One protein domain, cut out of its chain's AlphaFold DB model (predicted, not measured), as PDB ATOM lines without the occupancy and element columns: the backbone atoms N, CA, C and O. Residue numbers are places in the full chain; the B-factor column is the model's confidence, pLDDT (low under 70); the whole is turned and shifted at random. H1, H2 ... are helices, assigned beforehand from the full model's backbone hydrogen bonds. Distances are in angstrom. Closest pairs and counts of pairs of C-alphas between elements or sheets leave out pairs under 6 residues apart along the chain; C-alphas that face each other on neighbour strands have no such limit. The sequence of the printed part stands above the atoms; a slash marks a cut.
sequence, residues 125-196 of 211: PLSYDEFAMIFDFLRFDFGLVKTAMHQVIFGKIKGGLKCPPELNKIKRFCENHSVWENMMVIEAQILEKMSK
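What this domain is: This is residues 125 to 196 of the 211 residues of an uncharacterized protein of Acidomyces richmondensis BFW (UniProt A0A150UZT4). A helical hairpin, H1 and H2, makes a small triangle of helices with H3, which lies beside H1, and a long last helix, H4, crosses H2 at a steep angle. The domain is longer than it is wide: its two farthest C-alphas are those of Phe 137, at the end of H1, and Lys 196, just after H4, while the turn of the hairpin, residues 138 to 143, sticks out from the rest. The printed part has 72 residues with four named helices, in the order H1, H2, H3, H4, and no named strand; the class is all helix. It is compact, with a radius of gyration of the C-alphas of 11.6 A, and elongated in outline, spanning 35 by 23 by 19 A.

How they stand to each other: H1, residues 128 to 137, and H2, residues 142 to 158, form a helical hairpin: they touch and run opposite ways at a shallow tilt of 21 degrees. H2 touches H1 with residues 144 to 148 alone, and the closest C-alphas, those of Phe 135 and Val 145, are 5.5 A apart. H3, residues 167 to 176, touches H1 and runs the same way at a shallow tilt of 32 degrees; the closest C-alphas are those of Tyr 128 and Ile 170, 5.5 A apart. H2 and H3 are close but not clearly touching, their closest C-alphas, those of Lys 156 and Leu 167, being 7.6 A apart. H4, residues 180 to 195, touches H2 with residues 183 to 190 alone, the same way at a steep tilt of 59 degrees; the closest C-alphas are those of Ile 153 and Glu 187, 6.0 A apart. H3 and H4 are close but not clearly touching, with the C-alphas of Cys 174 and Trp 180 the closest at 4.9 A. H1 and H4 are apart. The helix packing is mostly aligned, but only just: 2 of the 3 touching pairs are at a shallow tilt. In H1, H2, H3 and H4 every O i to N i+4 pair is within hydrogen-bond range.

Where its parts are: H1 begins with C-alpha 128 at (18.526, -7.064, 25.324) and measures 13.9 A from first to last C-alpha. H2 begins with C-alpha 142 at (29.518, -6.113, 10.468) and measures 24.0 A. H3 measures 14.2 A. H4 measures 22.8 A and ends with C-alpha 195 at (34.866, 16.645, 24.477).

The domain as a whole: The C-alphas of Phe 137 and Lys 196 are 35.5 A apart. The printed part has no cut. The links from H1 to H2 and from H3 to H4 are tight, and the link from H2 to H3, with 8 residues, is short. The mean pLDDT of the printed part is 94.5, and no printed residue is under 70.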
ATOM      1  N   PRO A 125      16.325   3.120  22.011       94.94
ATOM      2  CA  PRO A 125      17.240   2.263  22.759       94.94
ATOM      3  C   PRO A 125      16.874   0.796  22.538       94.94
ATOM      4  O   PRO A 125      15.729   0.416  22.765       94.94
ATOM      5  N   LEU A 126      17.860  -0.019  22.164       96.69
ATOM      6  CA  LEU A 126      17.657  -1.452  21.961       96.69
ATOM      7  C   LEU A 126      17.413  -2.178  23.289       96.69
ATOM      8  O   LEU A 126      18.136  -1.950  24.269       96.69
ATOM      9  N   SER A 127      16.447  -3.093  23.300       96.94
ATOM     10  CA  SER A 127      16.302  -4.100  24.355       96.94
ATOM     11  C   SER A 127      17.448  -5.123  24.314       96.94
ATOM     12  O   SER A 127      18.266  -5.143  23.386       96.94
ATOM     13  N   TYR A 128      17.548  -5.975  25.341       96.75
ATOM     14  CA  TYR A 128      18.526  -7.064  25.324       96.75
ATOM     15  C   TYR A 128      18.281  -8.029  24.155       96.75
ATOM     16  O   TYR A 128      19.233  -8.369  23.451       96.75
ATOM     17  N   ASP A 129      17.025  -8.420  23.935       95.25
ATOM     18  CA  ASP A 129      16.656  -9.409  22.919       95.25
ATOM     19  C   ASP A 129      16.926  -8.884  21.502       95.25
ATOM     20  O   ASP A 129      17.519  -9.588  20.686       95.25
ATOM     21  N   GLU A 130      16.601  -7.618  21.226       95.81
ATOM     22  CA  GLU A 130      16.913  -6.971  19.944       95.81
ATOM     23  C   GLU A 130      18.421  -6.905  19.693       95.81
ATOM     24  O   GLU A 130      18.894  -7.239  18.604       95.81
ATOM     25  N   PHE A 131      19.201  -6.494  20.701       97.00
ATOM     26  CA  PHE A 131      20.653  -6.424  20.571       97.00
ATOM     27  C   PHE A 131      21.264  -7.806  20.317       97.00
ATOM     28  O   PHE A 131      22.087  -7.949  19.410       97.00
ATOM     29  N   ALA A 132      20.864  -8.814  21.097       95.00
ATOM     30  CA  ALA A 132      21.353 -10.181  20.955       95.00
ATOM     31  C   ALA A 132      21.003 -10.752  19.575       95.00
ATOM     32  O   ALA A 132      21.870 -11.308  18.903       95.00
ATOM     33  N   MET A 133      19.775 -10.529  19.103       93.06
ATOM     34  CA  MET A 133      19.315 -10.972  17.789       93.06
ATOM     35  C   MET A 133      20.121 -10.338  16.650       93.06
ATOM     36  O   MET A 133      20.627 -11.051  15.785       93.06
ATOM     37  N   ILE A 134      20.319  -9.014  16.669       95.44
ATOM     38  CA  ILE A 134      21.167  -8.329  15.681       95.44
ATOM     39  C   ILE A 134      22.589  -8.896  15.727       95.44
ATOM     40  O   ILE A 134      23.173  -9.197  14.685       95.44
ATOM     41  N   PHE A 135      23.156  -9.036  16.926       94.62
ATOM     42  CA  PHE A 135      24.533  -9.476  17.100       94.62
ATOM     43  C   PHE A 135      24.751 -10.912  16.620       94.62
ATOM     44  O   PHE A 135      25.758 -11.182  15.970       94.62
ATOM     45  N   ASP A 136      23.835 -11.831  16.914       90.50
ATOM     46  CA  ASP A 136      23.990 -13.241  16.567       90.50
ATOM     47  C   ASP A 136      23.590 -13.537  15.125       90.50
ATOM     48  O   ASP A 136      24.285 -14.292  14.440       90.50
ATOM     49  N   PHE A 137      22.507 -12.936  14.630       90.75
ATOM     50  CA  PHE A 137      21.944 -13.313  13.334       90.75
ATOM     51  C   PHE A 137      22.571 -12.523  12.188       90.75
ATOM     52  O   PHE A 137      22.681 -13.030  11.070       90.75
ATOM     53  N   LEU A 138      23.036 -11.299  12.455       92.00
ATOM     54  CA  LEU A 138      23.565 -10.400  11.430       92.00
ATOM     55  C   LEU A 138      25.094 -10.301  11.448       92.00
ATOM     56  O   LEU A 138      25.648  -9.348  10.908       92.00
ATOM     57  N   ARG A 139      25.808 -11.305  11.984       88.19
ATOM     58  CA  ARG A 139      27.291 -11.342  11.997       88.19
ATOM     59  C   ARG A 139      27.929 -11.186  10.616       88.19
ATOM     60  O   ARG A 139      29.051 -10.702  10.517       88.19
ATOM     61  N   PHE A 140      27.228 -11.581   9.552       88.00
ATOM     62  CA  PHE A 140      27.698 -11.386   8.177       88.00
ATOM     63  C   PHE A 140      27.671  -9.909   7.730       88.00
ATOM     64  O   PHE A 140      28.369  -9.557   6.781       88.00
ATOM     65  N   ASP A 141      26.881  -9.046   8.382       92.38
ATOM     66  CA  ASP A 141      26.845  -7.594   8.177       92.38
ATOM     67  C   ASP A 141      27.436  -6.876   9.397       92.38
ATOM     68  O   ASP A 141      26.742  -6.342  10.268       92.38
ATOM     69  N   PHE A 142      28.768  -6.817   9.426       91.94
ATOM     70  CA  PHE A 142      29.518  -6.113  10.468       91.94
ATOM     71  C   PHE A 142      29.109  -4.640  10.626       91.94
ATOM     72  O   PHE A 142      29.291  -4.065  11.700       91.94
ATOM     73  N   GLY A 143      28.560  -4.015   9.580       94.75
ATOM     74  CA  GLY A 143      28.098  -2.633   9.627       94.75
ATOM     75  C   GLY A 143      26.890  -2.459  10.547       94.75
ATOM     76  O   GLY A 143      26.878  -1.530  11.359       94.75
ATOM     77  N   LEU A 144      25.900  -3.349  10.461       96.12
ATOM     78  CA  LEU A 144      24.727  -3.324  11.343       96.12
ATOM     79  C   LEU A 144      25.089  -3.702  12.781       96.12
ATOM     80  O   LEU A 144      24.722  -2.972  13.702       96.12
ATOM     81  N   VAL A 145      25.895  -4.751  12.974       96.56
ATOM     82  CA  VAL A 145      26.361  -5.161  14.312       96.56
ATOM     83  C   VAL A 145      27.112  -4.020  15.000       96.56
ATOM     84  O   VAL A 145      26.790  -3.640  16.127       96.56
ATOM     85  N   LYS A 146      28.059  -3.385  14.297       96.12
ATOM     86  CA  LYS A 146      28.781  -2.220  14.820       96.12
ATOM     87  C   LYS A 146      27.840  -1.052  15.115       96.12
ATOM     88  O   LYS A 146      28.031  -0.352  16.105       96.12
ATOM     89  N   THR A 147      26.821  -0.832  14.287       97.44
ATOM     90  CA  THR A 147      25.835   0.233  14.518       97.44
ATOM     91  C   THR A 147      25.054  -0.001  15.812       97.44
ATOM     92  O   THR A 147      24.931   0.937  16.602       97.44
ATOM     93  N   ALA A 148      24.606  -1.231  16.074       97.81
ATOM     94  CA  ALA A 148      23.926  -1.601  17.316       97.81
ATOM     95  C   ALA A 148      24.831  -1.411  18.545       97.81
ATOM     96  O   ALA A 148      24.434  -0.767  19.517       97.81
ATOM     97  N   MET A 149      26.085  -1.870  18.468       97.62
ATOM     98  CA  MET A 149      27.102  -1.655  19.507       97.62
ATOM     99  C   MET A 149      27.303  -0.163  19.816       97.62
ATOM    100  O   MET A 149      27.274   0.255  20.976       97.62
ATOM    101  N   HIS A 150      27.452   0.661  18.773       97.06
ATOM    102  CA  HIS A 150      27.560   2.113  18.908       97.06
ATOM    103  C   HIS A 150      26.327   2.732  19.561       97.06
ATOM    104  O   HIS A 150      26.479   3.623  20.395       97.06
ATOM    105  N   GLN A 151      25.126   2.285  19.194       97.00
ATOM    106  CA  GLN A 151      23.897   2.824  19.758       97.00
ATOM    107  C   GLN A 151      23.766   2.501  21.248       97.00
ATOM    108  O   GLN A 151      23.465   3.398  22.033       97.00
ATOM    109  N   VAL A 152      24.054   1.261  21.655       97.62
ATOM    110  CA  VAL A 152      24.036   0.842  23.066       97.62
ATOM    111  C   VAL A 152      24.976   1.707  23.905       97.62
ATOM    112  O   VAL A 152      24.575   2.233  24.944       97.62
ATOM    113  N   ILE A 153      26.215   1.903  23.446       97.69
ATOM    114  CA  ILE A 153      27.200   2.711  24.172       97.69
ATOM    115  C   ILE A 153      26.837   4.192  24.174       97.69
ATOM    116  O   ILE A 153      26.933   4.850  25.209       97.69
ATOM    117  N   PHE A 154      26.369   4.725  23.048       95.81
ATOM    118  CA  PHE A 154      25.883   6.099  22.997       95.81
ATOM    119  C   PHE A 154      24.729   6.323  23.984       95.81
ATOM    120  O   PHE A 154      24.726   7.315  24.716       95.81
ATOM    121  N   GLY A 155      23.784   5.383  24.046       95.88
ATOM    122  CA  GLY A 155      22.679   5.381  24.996       95.88
ATOM    123  C   GLY A 155      23.143   5.332  26.451       95.88
ATOM    124  O   GLY A 155      22.709   6.157  27.254       95.88
ATOM    125  N   LYS A 156      24.092   4.442  26.772       95.81
ATOM    126  CA  LYS A 156      24.747   4.357  28.090       95.81
ATOM    127  C   LYS A 156      25.343   5.701  28.515       95.81
ATOM    128  O   LYS A 156      25.084   6.151  29.626       95.81
ATOM    129  N   ILE A 157      26.125   6.347  27.644       95.19
ATOM    130  CA  ILE A 157      26.791   7.628  27.943       95.19
ATOM    131  C   ILE A 157      25.764   8.746  28.150       95.19
ATOM    132  O   ILE A 157      25.935   9.594  29.024       95.19
ATOM    133  N   LYS A 158      24.707   8.785  27.330       93.19
ATOM    134  CA  LYS A 158      23.668   9.820  27.420       93.19
ATOM    135  C   LYS A 158      22.749   9.650  28.628       93.19
ATOM    136  O   LYS A 158      22.249  10.656  29.124       93.19
ATOM    137  N   GLY A 159      22.539   8.419  29.089       92.31
ATOM    138  CA  GLY A 159      21.645   8.111  30.199       92.31
ATOM    139  C   GLY A 159      20.170   8.418  29.899       92.31
ATOM    140  O   GLY A 159      19.769   8.648  28.753       92.31
ATOM    141  N   GLY A 160      19.346   8.409  30.951       92.50
ATOM    142  CA  GLY A 160      17.909   8.691  30.867       92.50
ATOM    143  C   GLY A 160      17.171   7.758  29.901       92.50
ATOM    144  O   GLY A 160      17.502   6.579  29.798       92.50
ATOM    145  N   LEU A 161      16.212   8.307  29.146       90.88
ATOM    146  CA  LEU A 161      15.409   7.565  28.159       90.88
ATOM    147  C   LEU A 161      16.216   6.996  26.983       90.88
ATOM    148  O   LEU A 161      15.675   6.224  26.204       90.88
ATOM    149  N   LYS A 162      17.487   7.390  26.813       92.06
ATOM    150  CA  LYS A 162      18.363   6.829  25.774       92.06
ATOM    151  C   LYS A 162      19.146   5.611  26.250       92.06
ATOM    152  O   LYS A 162      19.742   4.927  25.423       92.06
ATOM    153  N   CYS A 163      19.184   5.362  27.557       94.62
ATOM    154  CA  CYS A 163      19.881   4.213  28.108       94.62
ATOM    155  C   CYS A 163      19.129   2.929  27.729       94.62
ATOM    156  O   CYS A 163      17.916   2.870  27.941       94.62
ATOM    157  N   PRO A 164      19.814   1.900  27.200       95.94
ATOM    158  CA  PRO A 164      19.199   0.597  26.982       95.94
ATOM    159  C   PRO A 164      18.559   0.075  28.278       95.94
ATOM    160  O   PRO A 164      19.237   0.060  29.314       95.94
ATOM    161  N   PRO A 165      17.291  -0.374  28.249       95.31
ATOM    162  CA  PRO A 165      16.554  -0.764  29.454       95.31
ATOM    163  C   PRO A 165      17.236  -1.907  30.220       95.31
ATOM    164  O   PRO A 165      17.171  -1.974  31.445       95.31
ATOM    165  N   GLU A 166      17.956  -2.777  29.509       96.88
ATOM    166  CA  GLU A 166      18.601  -3.971  30.060       96.88
ATOM    167  C   GLU A 166      20.125  -3.952  29.869       96.88
ATOM    168  O   GLU A 166      20.756  -4.986  29.632       96.88
ATOM    169  N   LEU A 167      20.747  -2.774  30.001       96.69
ATOM    170  CA  LEU A 167      22.182  -2.570  29.765       96.69
ATOM    171  C   LEU A 167      23.083  -3.606  30.466       96.69
ATOM    172  O   LEU A 167      24.069  -4.057  29.887       96.69
ATOM    173  N   ASN A 168      22.744  -4.022  31.690       96.94
ATOM    174  CA  ASN A 168      23.518  -5.028  32.424       96.94
ATOM    175  C   ASN A 168      23.477  -6.420  31.767       96.94
ATOM    176  O   ASN A 168      24.488  -7.123  31.785       96.94
ATOM    177  N   LYS A 169      22.343  -6.821  31.174       97.81
ATOM    178  CA  LYS A 169      22.242  -8.081  30.419       97.81
ATOM    179  C   LYS A 169      23.047  -7.995  29.126       97.81
ATOM    180  O   LYS A 169      23.817  -8.906  28.836       97.81
ATOM    181  N   ILE A 170      22.947  -6.869  28.415       97.62
ATOM    182  CA  ILE A 170      23.729  -6.603  27.199       97.62
ATOM    183  C   ILE A 170      25.232  -6.651  27.497       97.62
ATOM    184  O   ILE A 170      25.984  -7.299  26.776       97.62
ATOM    185  N   LYS A 171      25.680  -6.031  28.596       97.44
ATOM    186  CA  LYS A 171      27.081  -6.090  29.030       97.44
ATOM    187  C   LYS A 171      27.548  -7.533  29.241       97.44
ATOM    188  O   LYS A 171      28.534  -7.929  28.629       97.44
ATOM    189  N   ARG A 172      26.823  -8.319  30.046       97.69
ATOM    190  CA  ARG A 172      27.167  -9.732  30.302       97.69
ATOM    191  C   ARG A 172      27.203 -10.552  29.015       97.69
ATOM    192  O   ARG A 172      28.088 -11.378  28.833       97.69
ATOM    193  N   PHE A 173      26.267 -10.307  28.104       97.19
ATOM    194  CA  PHE A 173      26.260 -10.948  26.794       97.19
ATOM    195  C   PHE A 173      27.513 -10.609  25.980       97.19
ATOM    196  O   PHE A 173      28.135 -11.514  25.425       97.19
ATOM    197  N   CYS A 174      27.914  -9.337  25.942       96.56
ATOM    198  CA  CYS A 174      29.132  -8.901  25.263       96.56
ATOM    199  C   CYS A 174      30.404  -9.475  25.901       96.56
ATOM    200  O   CYS A 174      31.356  -9.770  25.181       96.56
ATOM    201  N   GLU A 175      30.436  -9.632  27.227       96.56
ATOM    202  CA  GLU A 175      31.532 -10.294  27.947       96.56
ATOM    203  C   GLU A 175      31.611 -11.780  27.568       96.56
ATOM    204  O   GLU A 175      32.674 -12.251  27.177       96.56
ATOM    205  N   ASN A 176      30.477 -12.488  27.560       96.38
ATOM    206  CA  ASN A 176      30.402 -13.899  27.158       96.38
ATOM    207  C   ASN A 176      30.796 -14.136  25.689       96.38
ATOM    208  O   ASN A 176      31.241 -15.225  25.339       96.38
ATOM    209  N   HIS A 177      30.629 -13.125  24.835       93.62
ATOM    210  CA  HIS A 177      31.017 -13.159  23.424       93.62
ATOM    211  C   HIS A 177      32.391 -12.535  23.149       93.62
ATOM    212  O   HIS A 177      32.762 -12.388  21.985       93.62
ATOM    213  N   SER A 178      33.144 -12.150  24.185       94.69
ATOM    214  CA  SER A 178      34.466 -11.521  24.062       94.69
ATOM    215  C   SER A 178      34.482 -10.269  23.169       94.69
ATOM    216  O   SER A 178      35.457  -9.996  22.475       94.69
ATOM    217  N   VAL A 179      33.396  -9.489  23.172       94.25
ATOM    218  CA  VAL A 179      33.268  -8.232  22.403       94.25
ATOM    219  C   VAL A 179      33.120  -6.995  23.280       94.25
ATOM    220  O   VAL A 179      33.011  -5.879  22.769       94.25
ATOM    221  N   TRP A 180      33.133  -7.155  24.604       94.44
ATOM    222  CA  TRP A 180      33.039  -6.023  25.523       94.44
ATOM    223  C   TRP A 180      34.206  -5.037  25.374       94.44
ATOM    224  O   TRP A 180      33.995  -3.829  25.412       94.44
ATOM    225  N   GLU A 181      35.420  -5.516  25.109       93.12
ATOM    226  CA  GLU A 181      36.572  -4.638  24.864       93.12
ATOM    227  C   GLU A 181      36.341  -3.728  23.649       93.12
ATOM    228  O   GLU A 181      36.565  -2.518  23.724       93.12
ATOM    229  N   ASN A 182      35.759  -4.263  22.570       93.44
ATOM    230  CA  ASN A 182      35.368  -3.472  21.400       93.44
ATOM    231  C   ASN A 182      34.331  -2.396  21.765       93.44
ATOM    232  O   ASN A 182      34.391  -1.279  21.252       93.44
ATOM    233  N   MET A 183      33.400  -2.704  22.674       94.56
ATOM    234  CA  MET A 183      32.429  -1.733  23.193       94.56
ATOM    235  C   MET A 183      33.115  -0.591  23.958       94.56
ATOM    236  O   MET A 183      32.723   0.566  23.812       94.56
ATOM    237  N   MET A 184      34.165  -0.882  24.729       95.25
ATOM    238  CA  MET A 184      34.927   0.137  25.467       95.25
ATOM    239  C   MET A 184      35.754   1.032  24.539       95.25
ATOM    240  O   MET A 184      35.848   2.238  24.770       95.25
ATOM    241  N   VAL A 185      36.282   0.489  23.439       95.56
ATOM    242  CA  VAL A 185      36.926   1.301  22.392       95.56
ATOM    243  C   VAL A 185      35.927   2.288  21.780       95.56
ATOM    244  O   VAL A 185      36.244   3.464  21.599       95.56
ATOM    245  N   ILE A 186      34.704   1.834  21.495       95.38
ATOM    246  CA  ILE A 186      33.626   2.695  20.988       95.38
ATOM    247  C   ILE A 186      33.286   3.798  22.000       95.38
ATOM    248  O   ILE A 186      33.114   4.955  21.614       95.38
ATOM    249  N   GLU A 187      33.215   3.463  23.288       95.62
ATOM    250  CA  GLU A 187      32.950   4.420  24.366       95.62
ATOM    251  C   GLU A 187      34.003   5.527  24.413       95.62
ATOM    252  O   GLU A 187      33.647   6.706  24.365       95.62
ATOM    253  N   ALA A 188      35.287   5.161  24.399       95.25
ATOM    254  CA  ALA A 188      36.389   6.119  24.367       95.25
ATOM    255  C   ALA A 188      36.294   7.066  23.156       95.25
ATOM    256  O   ALA A 188      36.397   8.283  23.309       95.25
ATOM    257  N   GLN A 189      36.008   6.529  21.964       94.38
ATOM    258  CA  GLN A 189      35.848   7.326  20.741       94.38
ATOM    259  C   GLN A 189      34.662   8.296  20.808       94.38
ATOM    260  O   GLN A 189      34.733   9.408  20.277       94.38
ATOM    261  N   ILE A 190      33.546   7.889  21.419       93.31
ATOM    262  CA  ILE A 190      32.372   8.756  21.577       93.31
ATOM    263  C   ILE A 190      32.679   9.878  22.571       93.31
ATOM    264  O   ILE A 190      32.396  11.037  22.267       93.31
ATOM    265  N   LEU A 191      33.291   9.560  23.713       93.06
ATOM    266  CA  LEU A 191      33.672  10.551  24.720       93.06
ATOM    267  C   LEU A 191      34.670  11.573  24.159       93.06
ATOM    268  O   LEU A 191      34.478  12.773  24.349       93.06
ATOM    269  N   GLU A 192      35.666  11.129  23.388       93.94
ATOM    270  CA  GLU A 192      36.622  12.013  22.710       93.94
ATOM    271  C   GLU A 192      35.930  12.954  21.706       93.94
ATOM    272  O   GLU A 192      36.246  14.142  21.616       93.94
ATOM    273  N   LYS A 193      34.947  12.457  20.946       91.06
ATOM    274  CA  LYS A 193      34.166  13.297  20.023       91.06
ATOM    275  C   LYS A 193      33.269  14.295  20.748       91.06
ATOM    276  O   LYS A 193      33.003  15.362  20.204       91.06
ATOM    277  N   MET A 194      32.783  13.951  21.938       87.31
ATOM    278  CA  MET A 194      31.930  14.826  22.742       87.31
ATOM    279  C   MET A 194      32.719  15.905  23.492       87.31
ATOM    280  O   MET A 194      32.154  16.963  23.758       87.31
ATOM    281  N   SER A 195      33.995  15.667  23.809       84.88
ATOM    282  CA  SER A 195      34.866  16.645  24.477       84.88
ATOM    283  C   SER A 195      35.476  17.679  23.524       84.88
ATOM    284  O   SER A 195      35.839  18.772  23.958       84.88
ATOM    285  N   LYS A 196      35.561  17.384  22.219       79.62
ATOM    286  CA  LYS A 196      36.010  18.353  21.210       79.62
ATOM    287  C   LYS A 196      34.927  19.421  20.985       79.62
ATOM    288  O   LYS A 196      33.802  19.069  20.619       79.62
TER     289      LYS A 196